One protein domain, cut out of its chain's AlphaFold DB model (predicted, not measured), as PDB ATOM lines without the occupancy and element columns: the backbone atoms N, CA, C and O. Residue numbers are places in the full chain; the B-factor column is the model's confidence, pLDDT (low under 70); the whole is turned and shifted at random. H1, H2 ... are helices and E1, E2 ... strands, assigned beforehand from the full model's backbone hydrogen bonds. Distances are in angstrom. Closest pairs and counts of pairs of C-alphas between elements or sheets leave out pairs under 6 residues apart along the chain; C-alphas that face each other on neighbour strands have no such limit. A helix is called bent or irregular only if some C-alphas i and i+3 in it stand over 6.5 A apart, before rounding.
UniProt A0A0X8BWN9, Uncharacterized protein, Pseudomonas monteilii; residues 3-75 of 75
ATOM      1  N   THR A   3      16.718 -25.699   2.215       94.75
ATOM      2  CA  THR A   3      16.052 -25.346   3.464       94.75
ATOM      3  C   THR A   3      14.598 -24.985   3.183       94.75
ATOM      4  O   THR A   3      14.297 -24.020   2.472       94.75
ATOM      5  N   HIS A   4      13.690 -25.797   3.712       95.12
ATOM      6  CA  HIS A   4      12.247 -25.645   3.595       95.12
ATOM      7  C   HIS A   4      11.678 -24.971   4.841       95.12
ATOM      8  O   HIS A   4      12.206 -25.124   5.939       95.12
ATOM      9  N   PHE A   5      10.588 -24.229   4.650       95.19
ATOM     10  CA  PHE A   5       9.830 -23.700   5.774       95.19
ATOM     11  C   PHE A   5       9.114 -24.835   6.502       95.19
ATOM     12  O   PHE A   5       8.483 -25.670   5.848       95.19
ATOM     13  N   ASP A   6       9.196 -24.801   7.822       93.12
ATOM     14  CA  ASP A   6       8.498 -25.681   8.742       93.12
ATOM     15  C   ASP A   6       7.927 -24.837   9.892       93.12
ATOM     16  O   ASP A   6       8.707 -24.219  10.618       93.12
ATOM     17  N   PRO A   7       6.597 -24.758  10.057       90.25
ATOM     18  CA  PRO A   7       5.988 -24.014  11.156       90.25
ATOM     19  C   PRO A   7       6.254 -24.637  12.533       90.25
ATOM     20  O   PRO A   7       6.147 -23.936  13.535       90.25
ATOM     21  N   GLN A   8       6.612 -25.923  12.600       86.25
ATOM     22  CA  GLN A   8       6.803 -26.662  13.847       86.25
ATOM     23  C   GLN A   8       8.130 -27.446  13.833       86.25
ATOM     24  O   GLN A   8       8.138 -28.662  14.021       86.25
ATOM     25  N   PRO A   9       9.287 -26.759  13.712       77.19
ATOM     26  CA  PRO A   9      10.596 -27.398  13.530       77.19
ATOM     27  C   PRO A   9      11.103 -28.174  14.755       77.19
ATOM     28  O   PRO A   9      12.170 -28.778  14.697       77.19
ATOM     29  N   GLN A  10      10.385 -28.104  15.878       73.81
ATOM     30  CA  GLN A  10      10.689 -28.822  17.119       73.81
ATOM     31  C   GLN A  10       9.702 -29.958  17.401       73.81
ATOM     32  O   GLN A  10       9.752 -30.535  18.481       73.81
ATOM     33  N   SER A  11       8.776 -30.238  16.480       74.38
ATOM     34  CA  SER A  11       7.883 -31.380  16.623       74.38
ATOM     35  C   SER A  11       8.693 -32.674  16.559       74.38
ATOM     36  O   SER A  11       9.514 -32.850  15.657       74.38
ATOM     37  N   ASP A  12       8.439 -33.587  17.496       61.91
ATOM     38  CA  ASP A  12       9.023 -34.935  17.488       61.91
ATOM     39  C   ASP A  12       8.520 -35.760  16.281       61.91
ATOM     40  O   ASP A  12       9.143 -36.741  15.872       61.91
ATOM     41  N   GLU A  13       7.419 -35.320  15.662       64.94
ATOM     42  CA  GLU A  13       6.859 -35.875  14.434       64.94
ATOM     43  C   GLU A  13       7.586 -35.300  13.212       64.94
ATOM     44  O   GLU A  13       7.290 -34.204  12.725       64.94
ATOM     45  N   SER A  14       8.546 -36.062  12.687       66.12
ATOM     46  CA  SER A  14       9.215 -35.723  11.430       66.12
ATOM     47  C   SER A  14       8.281 -35.981  10.249       66.12
ATOM     48  O   SER A  14       8.031 -37.127   9.880       66.12
ATOM     49  N   SER A  15       7.774 -34.915   9.628       78.06
ATOM     50  CA  SER A  15       6.990 -35.047   8.400       78.06
ATOM     51  C   SER A  15       7.869 -35.524   7.243       78.06
ATOM     52  O   SER A  15       8.975 -35.029   7.042       78.06
ATOM     53  N   GLU A  16       7.362 -36.443   6.423       87.00
ATOM     54  CA  GLU A  16       8.036 -36.878   5.190       87.00
ATOM     55  C   GLU A  16       7.942 -35.821   4.074       87.00
ATOM     56  O   GLU A  16       8.621 -35.910   3.047       87.00
ATOM     57  N   GLN A  17       7.094 -34.801   4.246       91.25
ATOM     58  CA  GLN A  17       6.830 -33.780   3.241       91.25
ATOM     59  C   GLN A  17       6.850 -32.372   3.848       91.25
ATOM     60  O   GLN A  17       6.138 -32.066   4.795       91.25
ATOM     61  N   ALA A  18       7.619 -31.467   3.240       91.44
ATOM     62  CA  ALA A  18       7.636 -30.057   3.623       91.44
ATOM     63  C   ALA A  18       6.283 -29.379   3.354       91.44
ATOM     64  O   ALA A  18       5.592 -29.741   2.398       91.44
ATOM     65  N   SER A  19       5.984 -28.269   4.041       92.06
ATOM     66  CA  SER A  19       4.735 -27.497   3.865       92.06
ATOM     67  C   SER A  19       4.499 -26.989   2.432       92.06
ATOM     68  O   SER A  19       3.383 -26.645   2.044       92.06
ATOM     69  N   CYS A  20       5.539 -26.942   1.592       92.94
ATOM     70  CA  CYS A  20       5.398 -26.618   0.171       92.94
ATOM     71  C   CYS A  20       4.952 -27.799  -0.715       92.94
ATOM     72  O   CYS A  20       4.777 -27.604  -1.923       92.94
ATOM     73  N   GLY A  21       4.796 -29.002  -0.157       91.31
ATOM     74  CA  GLY A  21       4.466 -30.240  -0.867       91.31
ATOM     75  C   GLY A  21       5.665 -30.920  -1.535       91.31
ATOM     76  O   GLY A  21       5.519 -31.544  -2.584       91.31
ATOM     77  N   THR A  22       6.879 -30.704  -1.026       91.88
ATOM     78  CA  THR A  22       8.085 -31.396  -1.514       91.88
ATOM     79  C   THR A  22       8.433 -32.504  -0.537       91.88
ATOM     80  O   THR A  22       8.553 -32.223   0.651       91.88
ATOM     81  N   TRP A  23       8.608 -33.726  -1.039       91.25
ATOM     82  CA  TRP A  23       9.125 -34.843  -0.251       91.25
ATOM     83  C   TRP A  23      10.522 -34.516   0.269       91.25
ATOM     84  O   TRP A  23      11.395 -34.099  -0.499       91.25
ATOM     85  N   LEU A  24      10.686 -34.652   1.578       89.62
ATOM     86  CA  LEU A  24      11.944 -34.453   2.267       89.62
ATOM     87  C   LEU A  24      12.817 -35.693   2.065       89.62
ATOM     88  O   LEU A  24      12.339 -36.814   1.932       89.62
ATOM     89  N   GLY A  25      14.120 -35.470   1.996       86.00
ATOM     90  CA  GLY A  25      15.129 -36.522   1.925       86.00
ATOM     91  C   GLY A  25      16.392 -36.057   2.636       86.00
ATOM     92  O   GLY A  25      16.446 -34.912   3.083       86.00
ATOM     93  N   GLU A  26      17.426 -36.894   2.676       78.50
ATOM     94  CA  GLU A  26      18.655 -36.664   3.463       78.50
ATOM     95  C   GLU A  26      19.343 -35.308   3.208       78.50
ATOM     96  O   GLU A  26      20.006 -34.762   4.083       78.50
ATOM     97  N   ALA A  27      19.167 -34.720   2.019       83.38
ATOM     98  CA  ALA A  27      19.734 -33.420   1.651       83.38
ATOM     99  C   ALA A  27      18.806 -32.210   1.918       83.38
ATOM    100  O   ALA A  27      19.074 -31.104   1.423       83.38
ATOM    101  N   SER A  28      17.702 -32.405   2.641       87.62
ATOM    102  CA  SER A  28      16.717 -31.368   2.969       87.62
ATOM    103  C   SER A  28      16.879 -30.905   4.411       87.62
ATOM    104  O   SER A  28      17.172 -31.698   5.296       87.62
ATOM    105  N   ASN A  29      16.685 -29.613   4.640       90.81
ATOM    106  CA  ASN A  29      16.703 -28.999   5.958       90.81
ATOM    107  C   ASN A  29      15.360 -28.314   6.226       90.81
ATOM    108  O   ASN A  29      14.692 -27.895   5.277       90.81
ATOM    109  N   LEU A  30      14.994 -28.158   7.496       91.62
ATOM    110  CA  LEU A  30      13.757 -27.511   7.932       91.62
ATOM    111  C   LEU A  30      14.069 -26.295   8.807       91.62
ATOM    112  O   LEU A  30      15.058 -26.270   9.539       91.62
ATOM    113  N   THR A  31      13.249 -25.252   8.710       92.88
ATOM    114  CA  THR A  31      13.367 -24.068   9.566       92.88
ATOM    115  C   THR A  31      12.037 -23.336   9.702       92.88
ATOM    116  O   THR A  31      11.325 -23.149   8.717       92.88
ATOM    117  N   GLY A  32      11.748 -22.836  10.903       92.69
ATOM    118  CA  GLY A  32      10.639 -21.906  11.137       92.69
ATOM    119  C   GLY A  32      10.956 -20.454  10.792       92.69
ATOM    120  O   GLY A  32      10.082 -19.595  10.878       92.69
ATOM    121  N   GLU A  33      12.190 -20.138  10.386       94.00
ATOM    122  CA  GLU A  33      12.582 -18.766  10.077       94.00
ATOM    123  C   GLU A  33      12.572 -18.515   8.563       94.00
ATOM    124  O   GLU A  33      13.459 -18.963   7.838       94.00
ATOM    125  N   TRP A  34      11.597 -17.739   8.066       94.75
ATOM    126  CA  TRP A  34      11.490 -17.405   6.634       94.75
ATOM    127  C   TRP A  34      12.762 -16.783   6.039       94.75
ATOM    128  O   TRP A  34      12.999 -16.938   4.843       94.75
ATOM    129  N   SER A  35      13.577 -16.094   6.844       95.50
ATOM    130  CA  SER A  35      14.860 -15.509   6.427       95.50
ATOM    131  C   SER A  35      15.910 -16.566   6.048       95.50
ATOM    132  O   SER A  35      16.823 -16.266   5.282       95.50
ATOM    133  N   ARG A  36      15.767 -17.803   6.542       94.75
ATOM    134  CA  ARG A  36      16.672 -18.938   6.294       94.75
ATOM    135  C   ARG A  36      16.147 -19.919   5.245       94.75
ATOM    136  O   ARG A  36      16.815 -20.902   4.938       94.75
ATOM    137  N   VAL A  37      14.958 -19.677   4.691       95.94
ATOM    138  CA  VAL A  37      14.336 -20.544   3.682       95.94
ATOM    139  C   VAL A  37      14.918 -20.242   2.302       95.94
ATOM    140  O   VAL A  37      14.722 -19.158   1.757       95.94
ATOM    141  N   ASP A  38      15.572 -21.233   1.694       96.19
ATOM    142  CA  ASP A  38      16.119 -21.147   0.330       96.19
ATOM    143  C   ASP A  38      15.252 -21.885  -0.716       96.19
ATOM    144  O   ASP A  38      15.439 -21.746  -1.934       96.19
ATOM    145  N   CYS A  39      14.249 -22.648  -0.268       95.31
ATOM    146  CA  CYS A  39      13.370 -23.385  -1.159       95.31
ATOM    147  C   CYS A  39      12.435 -22.445  -1.938       95.31
ATOM    148  O   CYS A  39      11.471 -21.893  -1.404       95.31
ATOM    149  N   ARG A  40      12.637 -22.358  -3.259       95.50
ATOM    150  CA  ARG A  40      11.799 -21.542  -4.163       95.50
ATOM    151  C   ARG A  40      10.303 -21.863  -4.085       95.50
ATOM    152  O   ARG A  40       9.493 -20.955  -4.231       95.50
ATOM    153  N   ARG A  41       9.912 -23.127  -3.852       95.50
ATOM    154  CA  ARG A  41       8.489 -23.503  -3.702       95.50
ATOM    155  C   ARG A  41       7.900 -22.970  -2.397       95.50
ATOM    156  O   ARG A  41       6.752 -22.545  -2.410       95.50
ATOM    157  N   CYS A  42       8.669 -22.981  -1.304       96.25
ATOM    158  CA  CYS A  42       8.261 -22.362  -0.042       96.25
ATOM    159  C   CYS A  42       8.108 -20.851  -0.222       96.25
ATOM    160  O   CYS A  42       7.063 -20.313   0.116       96.25
ATOM    161  N   LEU A  43       9.093 -20.186  -0.835       96.44
ATOM    162  CA  LEU A  43       9.051 -18.738  -1.068       96.44
ATOM    163  C   LEU A  43       7.877 -18.325  -1.969       96.44
ATOM    164  O   LEU A  43       7.140 -17.406  -1.631       96.44
ATOM    165  N   ALA A  44       7.639 -19.047  -3.069       96.88
ATOM    166  CA  ALA A  44       6.520 -18.777  -3.976       96.88
ATOM    167  C   ALA A  44       5.142 -19.028  -3.340       96.88
ATOM    168  O   ALA A  44       4.141 -18.486  -3.796       96.88
ATOM    169  N   ARG A  45       5.074 -19.872  -2.304       96.19
ATOM    170  CA  ARG A  45       3.841 -20.197  -1.574       96.19
ATOM    171  C   ARG A  45       3.804 -19.563  -0.186       96.19
ATOM    172  O   ARG A  45       2.955 -19.959   0.604       96.19
ATOM    173  N   LYS A  46       4.691 -18.606   0.113       96.12
ATOM    174  CA  LYS A  46       4.874 -18.049   1.460       96.12
ATOM    175  C   LYS A  46       3.561 -17.582   2.069       96.12
ATOM    176  O   LYS A  46       3.192 -18.057   3.132       96.12
ATOM    177  N   GLU A  47       2.827 -16.732   1.357       96.31
ATOM    178  CA  GLU A  47       1.545 -16.198   1.830       96.31
ATOM    179  C   GLU A  47       0.528 -17.308   2.098       96.31
ATOM    180  O   GLU A  47      -0.113 -17.319   3.142       96.31
ATOM    181  N   LYS A  48       0.433 -18.297   1.200       96.31
ATOM    182  CA  LYS A  48      -0.474 -19.438   1.366       96.31
ATOM    183  C   LYS A  48      -0.095 -20.307   2.567       96.31
ATOM    184  O   LYS A  48      -0.978 -20.729   3.303       96.31
ATOM    185  N   ILE A  49       1.196 -20.594   2.742       94.88
ATOM    186  CA  ILE A  49       1.701 -21.401   3.859       94.88
ATOM    187  C   ILE A  49       1.456 -20.654   5.173       94.88
ATOM    188  O   ILE A  49       0.875 -21.221   6.086       94.88
ATOM    189  N   SER A  50       1.815 -19.371   5.249       95.12
ATOM    190  CA  SER A  50       1.575 -18.545   6.435       95.12
ATOM    191  C   SER A  50       0.090 -18.398   6.765       95.12
ATOM    192  O   SER A  50      -0.272 -18.481   7.931       95.12
ATOM    193  N   ALA A  51      -0.776 -18.230   5.762       95.88
ATOM    194  CA  ALA A  51      -2.220 -18.163   5.976       95.88
ATOM    195  C   ALA A  51      -2.794 -19.491   6.487       95.88
ATOM    196  O   ALA A  51      -3.665 -19.479   7.349       95.88
ATOM    197  N   ALA A  52      -2.305 -20.629   5.982       94.31
ATOM    198  CA  ALA A  52      -2.723 -21.944   6.461       94.31
ATOM    199  C   ALA A  52      -2.314 -22.170   7.925       94.31
ATOM    200  O   ALA A  52      -3.149 -22.588   8.718       94.31
ATOM    201  N   VAL A  53      -1.075 -21.817   8.286       93.12
ATOM    202  CA  VAL A  53      -0.578 -21.902   9.670       93.12
ATOM    203  C   VAL A  53      -1.404 -21.008  10.597       93.12
ATOM    204  O   VAL A  53      -1.899 -21.473  11.613       93.12
ATOM    205  N   ALA A  54      -1.649 -19.752  10.212       94.56
ATOM    206  CA  ALA A  54      -2.473 -18.846  11.012       94.56
ATOM    207  C   ALA A  54      -3.928 -19.335  11.149       94.56
ATOM    208  O   ALA A  54      -4.555 -19.142  12.188       94.56
ATOM    209  N   ALA A  55      -4.496 -19.954  10.109       95.75
ATOM    210  CA  ALA A  55      -5.836 -20.531  10.176       95.75
ATOM    211  C   ALA A  55      -5.899 -21.716  11.152       95.75
ATOM    212  O   ALA A  55      -6.857 -21.822  11.913       95.75
ATOM    213  N   GLU A  56      -4.874 -22.568  11.157       92.62
ATOM    214  CA  GLU A  56      -4.740 -23.670  12.111       92.62
ATOM    215  C   GLU A  56      -4.597 -23.157  13.550       92.62
ATOM    216  O   GLU A  56      -5.351 -23.575  14.426       92.62
ATOM    217  N   GLU A  57      -3.715 -22.182  13.788       93.19
ATOM    218  CA  GLU A  57      -3.548 -21.545  15.101       93.19
ATOM    219  C   GLU A  57      -4.859 -20.928  15.609       93.19
ATOM    220  O   GLU A  57      -5.243 -21.130  16.763       93.19
ATOM    221  N   ASN A  58      -5.594 -20.224  14.742       95.12
ATOM    222  CA  ASN A  58      -6.892 -19.650  15.093       95.12
ATOM    223  C   ASN A  58      -7.929 -20.728  15.439       95.12
ATOM    224  O   ASN A  58      -8.662 -20.564  16.412       95.12
ATOM    225  N   ALA A  59      -7.970 -21.833  14.688       95.12
ATOM    226  CA  ALA A  59      -8.879 -22.944  14.966       95.12
ATOM    227  C   ALA A  59      -8.577 -23.602  16.323       95.12
ATOM    228  O   ALA A  59      -9.498 -23.924  17.077       95.12
ATOM    229  N   ILE A  60      -7.294 -23.747  16.675       92.75
ATOM    230  CA  ILE A  60      -6.871 -24.257  17.988       92.75
ATOM    231  C   ILE A  60      -7.364 -23.326  19.103       92.75
ATOM    232  O   ILE A  60      -7.968 -23.783  20.077       92.75
ATOM    233  N   VAL A  61      -7.156 -22.014  18.959       95.44
ATOM    234  CA  VAL A  61      -7.606 -21.015  19.944       95.44
ATOM    235  C   VAL A  61      -9.131 -21.016  20.085       95.44
ATOM    236  O   VAL A  61      -9.643 -20.976  21.207       95.44
ATOM    237  N   GLU A  62      -9.864 -21.101  18.976       96.25
ATOM    238  CA  GLU A  62     -11.327 -21.177  18.966       96.25
ATOM    239  C   GLU A  62     -11.827 -22.424  19.713       96.25
ATOM    240  O   GLU A  62     -12.664 -22.319  20.615       96.25
ATOM    241  N   GLN A  63     -11.241 -23.592  19.435       94.50
ATOM    242  CA  GLN A  63     -11.565 -24.837  20.131       94.50
ATOM    243  C   GLN A  63     -11.311 -24.739  21.645       94.50
ATOM    244  O   GLN A  63     -12.145 -25.168  22.449       94.50
ATOM    245  N   MET A  64     -10.187 -24.148  22.058       94.56
ATOM    246  CA  MET A  64      -9.895 -23.909  23.476       94.56
ATOM    247  C   MET A  64     -10.913 -22.952  24.113       94.56
ATOM    248  O   MET A  64     -11.335 -23.160  25.255       94.56
ATOM    249  N   GLY A  65     -11.351 -21.933  23.371       94.25
ATOM    250  CA  GLY A  65     -12.402 -21.006  23.786       94.25
ATOM    251  C   GLY A  65     -13.740 -21.706  24.033       94.25
ATOM    252  O   GLY A  65     -14.364 -21.481  25.074       94.25
ATOM    253  N   HIS A  66     -14.146 -22.606  23.134       94.38
ATOM    254  CA  HIS A  66     -15.346 -23.429  23.309       94.38
ATOM    255  C   HIS A  66     -15.270 -24.305  24.565       94.38
ATOM    256  O   HIS A  66     -16.232 -24.354  25.333       94.38
ATOM    257  N   MET A  67     -14.118 -24.926  24.836       93.12
ATOM    258  CA  MET A  67     -13.909 -25.700  26.065       93.12
ATOM    259  C   MET A  67     -14.051 -24.826  27.322       93.12
ATOM    260  O   MET A  67     -14.725 -25.203  28.280       93.12
ATOM    261  N   ALA A  68     -13.464 -23.627  27.323       94.50
ATOM    262  CA  ALA A  68     -13.571 -22.698  28.448       94.50
ATOM    263  C   ALA A  68     -15.003 -22.172  28.663       94.50
ATOM    264  O   ALA A  68     -15.397 -21.890  29.796       94.50
ATOM    265  N   ALA A  69     -15.788 -22.000  27.594       94.69
ATOM    266  CA  ALA A  69     -17.209 -21.667  27.694       94.69
ATOM    267  C   ALA A  69     -17.997 -22.814  28.343       94.69
ATOM    268  O   ALA A  69     -18.628 -22.599  29.376       94.69
ATOM    269  N   PHE A  70     -17.840 -24.035  27.830       94.25
ATOM    270  CA  PHE A  70     -18.486 -25.234  28.369       94.25
ATOM    271  C   PHE A  70     -18.211 -25.431  29.870       94.25
ATOM    272  O   PHE A  70     -19.131 -25.613  30.663       94.25
ATOM    273  N   MET A  71     -16.951 -25.296  30.299       92.94
ATOM    274  CA  MET A  71     -16.567 -25.436  31.711       92.94
ATOM    275  C   MET A  71     -17.214 -24.397  32.640       92.94
ATOM    276  O   MET A  71     -17.357 -24.650  33.835       92.94
ATOM    277  N   ARG A  72     -17.580 -23.219  32.122       93.12
ATOM    278  CA  ARG A  72     -18.299 -22.191  32.892       93.12
ATOM    279  C   ARG A  72     -19.792 -22.490  32.996       93.12
ATOM    280  O   ARG A  72     -20.382 -22.152  34.014       93.12
ATOM    281  N   GLU A  73     -20.372 -23.095  31.965       92.12
ATOM    282  CA  GLU A  73     -21.796 -23.441  31.895       92.12
ATOM    283  C   GLU A  73     -22.143 -24.712  32.685       92.12
ATOM    284  O   GLU A  73     -23.259 -24.838  33.175       92.12
ATOM    285  N   CYS A  74     -21.194 -25.637  32.868       81.38
ATOM    286  CA  CYS A  74     -21.367 -26.845  33.690       81.38
ATOM    287  C   CYS A  74     -21.159 -26.629  35.203       81.38
ATOM    288  O   CYS A  74     -20.905 -27.595  35.927       81.38
ATOM    289  N   LYS A  75     -21.227 -25.382  35.678       55.75
ATOM    290  CA  LYS A  75     -21.036 -25.004  37.084       55.75
ATOM    291  C   LYS A  75     -22.365 -24.660  37.745       55.75
ATOM    292  O   LYS A  75     -22.526 -25.045  38.922       55.75
TER     293      LYS A  75
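What this domain is: This is residues 3 to 75 of the 75 residues of an uncharacterized protein of Pseudomonas monteilii (UniProt A0A0X8BWN9). A small compact head, built mostly of loops round a two-strand sheet and the short helix H1, has one long helix, H2, leading out of it as an arm. Residues 55 to 75, of which 55 to 73 belong to H2, stick out free of the head and make much of the rod's length. The printed part has 73 residues, with two named strands and two named helices in the order E1, E2, H1, H2; the sheet, E1 beside E2, is parallel, and the class is mostly helix. The whole is loose, with a radius of gyration of the C-alphas of 16.2 A, and spans 55 by 25 by 19 A.

How they stand to each other: Begin with E1, residues 3 to 5, and look across to its neighbour E2, residues 28 to 31. The two are parallel, with 44 degrees between their directions. C-alphas 4 and 30 face each other at 5.0 A; N 4 and O 29, 2.8 A apart, and N 31 and O 4, 3.0 A apart, are within hydrogen-bond range. Between the strands, residues 17 to 18 pair with residues 22 to 23, antiparallel, too short to be named. Next find H1, residues 40 to 44: the closest C-alphas of E1 and H1 are those of Phe 5 and Cys 42, 6.2 A apart. H1 is close to but not clearly touching H2, residues 46 to 73; their closest C-alphas, those of Cys 42 and Ile 49, are 7.7 A apart. H2 is apart from E1 and from E2. In H1 and H2 every O i to N i+4 pair is within hydrogen-bond range.

Where its parts are: Find C-alpha 3 at (16.052, -25.346, 3.464), where E1 begins; it runs from Thr 3 to Phe 5. E2 runs from Ser 28 to Thr 31, 10.4 A from first to last C-alpha. H1 runs from Arg 40 to Ala 44, 6.0 A. Then find C-alpha 46 at (4.874, -18.049, 1.460); from there H2 runs 40.8 A to C-alpha 73 at (-21.796, -23.441, 31.895). Neither helix is bent.

The domain as a whole: Look for the two C-alphas farthest apart at Ala 27 and Lys 75, 54.7 A. Without residues 55 to 75, the body of 52 residues spans 26 by 20 by 19 A, with a radius of gyration of 10.0 A. The link from E1 to E2 is long, 22 residues; E2 to H1 is short, 8 residues, and H1 to H2 is tight, 1 residue. The printed part has no cut and ends at residue 75, the chain's last. Its mean pLDDT is 90.4; residues 12 to 14 and residue 75 are under 70.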